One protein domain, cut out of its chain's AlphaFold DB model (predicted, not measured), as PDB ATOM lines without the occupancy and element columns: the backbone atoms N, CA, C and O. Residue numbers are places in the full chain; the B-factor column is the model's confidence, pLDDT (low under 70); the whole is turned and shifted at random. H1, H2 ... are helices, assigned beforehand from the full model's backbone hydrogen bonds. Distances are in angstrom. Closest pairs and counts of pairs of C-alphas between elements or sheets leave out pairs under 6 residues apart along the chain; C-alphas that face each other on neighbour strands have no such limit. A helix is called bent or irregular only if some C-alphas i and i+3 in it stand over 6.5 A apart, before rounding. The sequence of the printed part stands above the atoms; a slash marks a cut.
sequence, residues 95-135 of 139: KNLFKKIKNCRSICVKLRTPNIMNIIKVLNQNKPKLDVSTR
ATOM      1  N   LYS A  95     160.440 138.564 151.229       76.00
ATOM      2  CA  LYS A  95     160.911 137.812 150.053       76.00
ATOM      3  C   LYS A  95     160.144 136.508 149.822       76.00
ATOM      4  O   LYS A  95     159.819 136.186 148.683       76.00
ATOM      5  N   ASN A  96     159.815 135.776 150.888       80.88
ATOM      6  CA  ASN A  96     159.279 134.414 150.770       80.88
ATOM      7  C   ASN A  96     157.862 134.260 151.327       80.88
ATOM      8  O   ASN A  96     157.063 133.500 150.772       80.88
ATOM      9  N   LEU A  97     157.526 134.969 152.406       85.06
ATOM     10  CA  LEU A  97     156.294 134.708 153.142       85.06
ATOM     11  C   LEU A  97     155.082 135.332 152.433       85.06
ATOM     12  O   LEU A  97     154.088 134.640 152.212       85.06
ATOM     13  N   PHE A  98     155.190 136.567 151.926       83.06
ATOM     14  CA  PHE A  98     154.090 137.186 151.168       83.06
ATOM     15  C   PHE A  98     153.743 136.441 149.878       83.06
ATOM     16  O   PHE A  98     152.566 136.331 149.537       83.06
ATOM     17  N   LYS A  99     154.737 135.885 149.171       86.12
ATOM     18  CA  LYS A  99     154.484 135.072 147.971       86.12
ATOM     19  C   LYS A  99     153.708 133.802 148.324       86.12
ATOM     20  O   LYS A  99     152.739 133.474 147.644       86.12
ATOM     21  N   LYS A 100     154.086 133.123 149.414       88.81
ATOM     22  CA  LYS A 100     153.366 131.943 149.921       88.81
ATOM     23  C   LYS A 100     151.938 132.292 150.338       88.81
ATOM     24  O   LYS A 100     151.012 131.643 149.862       88.81
ATOM     25  N   ILE A 101     151.743 133.358 151.119       88.12
ATOM     26  CA  ILE A 101     150.406 133.834 151.514       88.12
ATOM     27  C   ILE A 101     149.552 134.139 150.278       88.12
ATOM     28  O   ILE A 101     148.415 133.683 150.188       88.12
ATOM     29  N   LYS A 102     150.097 134.856 149.289       87.00
ATOM     30  CA  LYS A 102     149.378 135.183 148.048       87.00
ATOM     31  C   LYS A 102     148.965 133.927 147.274       87.00
ATOM     32  O   LYS A 102     147.843 133.865 146.772       87.00
ATOM     33  N   ASN A 103     149.834 132.921 147.208       90.50
ATOM     34  CA  ASN A 103     149.511 131.646 146.573       90.50
ATOM     35  C   ASN A 103     148.406 130.904 147.335       90.50
ATOM     36  O   ASN A 103     147.442 130.464 146.713       90.50
ATOM     37  N   CYS A 104     148.488 130.833 148.666       90.38
ATOM     38  CA  CYS A 104     147.434 130.245 149.494       90.38
ATOM     39  C   CYS A 104     146.088 130.954 149.279       90.38
ATOM     40  O   CYS A 104     145.078 130.293 149.051       90.38
ATOM     41  N   ARG A 105     146.077 132.293 149.241       91.00
ATOM     42  CA  ARG A 105     144.883 133.094 148.915       91.00
ATOM     43  C   ARG A 105     144.309 132.738 147.549       91.00
ATOM     44  O   ARG A 105     143.110 132.511 147.433       91.00
ATOM     45  N   SER A 106     145.159 132.647 146.524       91.56
ATOM     46  CA  SER A 106     144.742 132.253 145.173       91.56
ATOM     47  C   SER A 106     144.090 130.871 145.155       91.56
ATOM     48  O   SER A 106     143.040 130.692 144.538       91.56
ATOM     49  N   ILE A 107     144.675 129.905 145.865       92.94
ATOM     50  CA  ILE A 107     144.117 128.556 145.990       92.94
ATOM     51  C   ILE A 107     142.759 128.608 146.699       92.94
ATOM     52  O   ILE A 107     141.790 128.067 146.177       92.94
ATOM     53  N   CYS A 108     142.644 129.324 147.820       92.19
ATOM     54  CA  CYS A 108     141.377 129.489 148.540       92.19
ATOM     55  C   CYS A 108     140.270 130.113 147.676       92.19
ATOM     56  O   CYS A 108     139.107 129.732 147.809       92.19
ATOM     57  N   VAL A 109     140.611 131.048 146.783       92.06
ATOM     58  CA  VAL A 109     139.661 131.627 145.820       92.06
ATOM     59  C   VAL A 109     139.208 130.579 144.804       92.06
ATOM     60  O   VAL A 109     138.011 130.441 144.567       92.06
ATOM     61  N   LYS A 110     140.133 129.786 144.249       92.06
ATOM     62  CA  LYS A 110     139.792 128.707 143.303       92.06
ATOM     63  C   LYS A 110     138.902 127.645 143.948       92.06
ATOM     64  O   LYS A 110     137.900 127.250 143.359       92.06
ATOM     65  N   LEU A 111     139.219 127.241 145.178       92.38
ATOM     66  CA  LEU A 111     138.431 126.263 145.932       92.38
ATOM     67  C   LEU A 111     137.021 126.762 146.276       92.38
ATOM     68  O   LEU A 111     136.125 125.958 146.509       92.38
ATOM     69  N   ARG A 112     136.805 128.081 146.279       92.44
ATOM     70  CA  ARG A 112     135.492 128.694 146.499       92.44
ATOM     71  C   ARG A 112     134.603 128.782 145.261       92.44
ATOM     72  O   ARG A 112     133.466 129.235 145.380       92.44
ATOM     73  N   THR A 113     135.081 128.364 144.092       94.38
ATOM     74  CA  THR A 113     134.234 128.324 142.892       94.38
ATOM     75  C   THR A 113     133.016 127.412 143.111       94.38
ATOM     76  O   THR A 113     133.135 126.412 143.821       94.38
ATOM     77  N   PRO A 114     131.842 127.713 142.517       91.31
ATOM     78  CA  PRO A 114     130.601 126.984 142.804       91.31
ATOM     79  C   PRO A 114     130.718 125.468 142.607       91.31
ATOM     80  O   PRO A 114     130.275 124.695 143.456       91.31
ATOM     81  N   ASN A 115     131.397 125.050 141.536       93.50
ATOM     82  CA  ASN A 115     131.615 123.639 141.222       93.50
ATOM     83  C   ASN A 115     132.465 122.938 142.291       93.50
ATOM     84  O   ASN A 115     132.073 121.888 142.794       93.50
ATOM     85  N   ILE A 116     133.590 123.537 142.699       94.06
ATOM     86  CA  ILE A 116     134.466 122.942 143.717       94.06
ATOM     87  C   ILE A 116     133.809 122.988 145.102       94.06
ATOM     88  O   ILE A 116     133.901 122.024 145.853       94.06
ATOM     89  N   MET A 117     133.068 124.047 145.426       93.31
ATOM     90  CA  MET A 117     132.315 124.133 146.680       93.31
ATOM     91  C   MET A 117     131.235 123.062 146.797       93.31
ATOM     92  O   MET A 117     131.007 122.558 147.895       93.31
ATOM     93  N   ASN A 118     130.570 122.703 145.698       93.12
ATOM     94  CA  ASN A 118     129.614 121.599 145.700       93.12
ATOM     95  C   ASN A 118     130.313 120.259 145.949       93.12
ATOM     96  O   ASN A 118     129.838 119.481 146.769       93.12
ATOM     97  N   ILE A 119     131.482 120.036 145.344       94.31
ATOM     98  CA  ILE A 119     132.304 118.845 145.611       94.31
ATOM     99  C   ILE A 119     132.744 118.805 147.085       94.31
ATOM    100  O   ILE A 119     132.571 117.789 147.746       94.31
ATOM    101  N   ILE A 120     133.237 119.916 147.641       93.62
ATOM    102  CA  ILE A 120     133.649 120.026 149.054       93.62
ATOM    103  C   ILE A 120     132.486 119.709 150.006       93.62
ATOM    104  O   ILE A 120     132.696 119.034 151.013       93.62
ATOM    105  N   LYS A 121     131.264 120.160 149.684       92.12
ATOM    106  CA  LYS A 121     130.053 119.831 150.457       92.12
ATOM    107  C   LYS A 121     129.737 118.338 150.407       92.12
ATOM    108  O   LYS A 121     129.462 117.763 151.449       92.12
ATOM    109  N   VAL A 122     129.791 117.720 149.225       94.94
ATOM    110  CA  VAL A 122     129.552 116.275 149.059       94.94
ATOM    111  C   VAL A 122     130.598 115.453 149.817       94.94
ATOM    112  O   VAL A 122     130.268 114.439 150.419       94.94
ATOM    113  N   LEU A 123     131.848 115.919 149.848       94.06
ATOM    114  CA  LEU A 123     132.942 115.293 150.596       94.06
ATOM    115  C   LEU A 123     132.916 115.595 152.111       94.06
ATOM    116  O   LEU A 123     133.846 115.198 152.814       94.06
ATOM    117  N   ASN A 124     131.898 116.308 152.618       92.44
ATOM    118  CA  ASN A 124     131.780 116.753 154.015       92.44
ATOM    119  C   ASN A 124     133.052 117.444 154.554       92.44
ATOM    120  O   ASN A 124     133.413 117.301 155.721       92.44
ATOM    121  N   GLN A 125     133.747 118.200 153.699       93.25
ATOM    122  CA  GLN A 125     134.966 118.919 154.064       93.25
ATOM    123  C   GLN A 125     134.675 120.362 154.487       93.25
ATOM    124  O   GLN A 125     133.677 120.981 154.104       93.25
ATOM    125  N   ASN A 126     135.601 120.934 155.257       90.88
ATOM    126  CA  ASN A 126     135.500 122.319 155.691       90.88
ATOM    127  C   ASN A 126     135.611 123.287 154.511       90.88
ATOM    128  O   ASN A 126     136.496 123.188 153.659       90.88
ATOM    129  N   LYS A 127     134.726 124.288 154.502       88.69
ATOM    130  CA  LYS A 127     134.757 125.359 153.505       88.69
ATOM    131  C   LYS A 127     136.047 126.171 153.682       88.69
ATOM    132  O   LYS A 127     136.319 126.617 154.802       88.69
ATOM    133  N   PRO A 128     136.811 126.429 152.607       90.06
ATOM    134  CA  PRO A 128     137.984 127.290 152.684       90.06
ATOM    135  C   PRO A 128     137.585 128.661 153.240       90.06
ATOM    136  O   PRO A 128     136.618 129.253 152.759       90.06
ATOM    137  N   LYS A 129     138.311 129.180 154.238       88.19
ATOM    138  CA  LYS A 129     138.147 130.555 154.748       88.19
ATOM    139  C   LYS A 129     139.094 131.489 153.989       88.19
ATOM    140  O   LYS A 129     140.181 131.083 153.593       88.19
ATOM    141  N   LEU A 130     138.645 132.710 153.683       86.00
ATOM    142  CA  LEU A 130     139.482 133.707 153.004       86.00
ATOM    143  C   LEU A 130     140.034 134.554 154.131       86.00
ATOM    144  O   LEU A 130     139.251 134.967 154.986       86.00
ATOM    145  N   ASP A 131     141.338 134.768 154.156       84.31
ATOM    146  CA  ASP A 131     141.878 135.758 155.068       84.31
ATOM    147  C   ASP A 131     141.542 137.159 154.540       84.31
ATOM    148  O   ASP A 131     141.458 137.409 153.336       84.31
ATOM    149  N   VAL A 132     141.307 138.091 155.458       78.81
ATOM    150  CA  VAL A 132     141.236 139.505 155.106       78.81
ATOM    151  C   VAL A 132     142.662 140.023 155.179       78.81
ATOM    152  O   VAL A 132     143.336 139.855 156.194       78.81
ATOM    153  N   SER A 133     143.154 140.617 154.093       75.19
ATOM    154  CA  SER A 133     144.492 141.199 154.108       75.19
ATOM    155  C   SER A 133     144.494 142.401 155.041       75.19
ATOM    156  O   SER A 133     144.022 143.472 154.669       75.19
ATOM    157  N   THR A 134     145.048 142.245 156.238       70.62
ATOM    158  CA  THR A 134     145.253 143.371 157.141       70.62
ATOM    159  C   THR A 134     146.218 144.361 156.480       70.62
ATOM    160  O   THR A 134     147.298 143.988 156.012       70.62
ATOM    161  N   ARG A 135     145.819 145.629 156.394       68.19
ATOM    162  CA  ARG A 135     146.630 146.717 155.839       68.19
ATOM    163  C   ARG A 135     147.520 147.294 156.947       68.19
ATOM    164  O   ARG A 135     147.234 148.347 157.490       68.19
TER     165      ARG A 135
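AT A GLANCE: This is residues 95 to 135 of the 139 residues of an uncharacterized protein of Furculomyces boomerangus (UniProt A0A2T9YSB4). One long helix, H1, and a shorter one, H2, make an L, with H2 set across the end of H1 and a tail without a named element folding back from H2 past the side of H1. H1 makes most of the length, and residues 95 to 100, of which 97 to 100 belong to H1, stick out at the far end from H2. The printed part has 41 residues with two named helices, H1 then H2, and no named strand; the class is all helix. The whole is loose, with a radius of gyration of the C-alphas of 12.1 A, and spans 38 by 17 by 15 A.

HOW THE PARTS SIT: H1, residues 97 to 111, is the longest helix. H2, residues 114 to 122, follows it after a tight link of 2 residues. The two helices are close but not clearly touching, with 2 pairs of C-alphas within 8 A. Their closest C-alphas, those of Leu 111 and Met 117, are 6.5 A apart. Their lines stand about perpendicular, at 81 degrees, and their centres are 18.9 A apart. In both H1 and H2, every O i to N i+4 pair is within hydrogen-bond range.

IN THESE COORDINATES: H1 runs 21.0 A from C-alpha 97 at (156.294, 134.708, 153.142) to C-alpha 111 at (138.431, 126.263, 145.932). H2 measures 12.4 A from first to last C-alpha and ends with C-alpha 122 at (129.552, 116.275, 149.059). Neither helix is bent. Residues 123 to 135 hold no named element, and their C-alphas lie 5 to 19 A from the mean of the C-alphas.

THE WHOLE: The two C-alphas farthest apart are those of Lys 95 and Val 122, at 38.1 A. The first and last printed C-alphas, those of Lys 95 and Arg 135, are 17.8 A apart. The printed part has no cut. The mean pLDDT of the printed part is 88.5, and residue 135 is the one printed residue under 70.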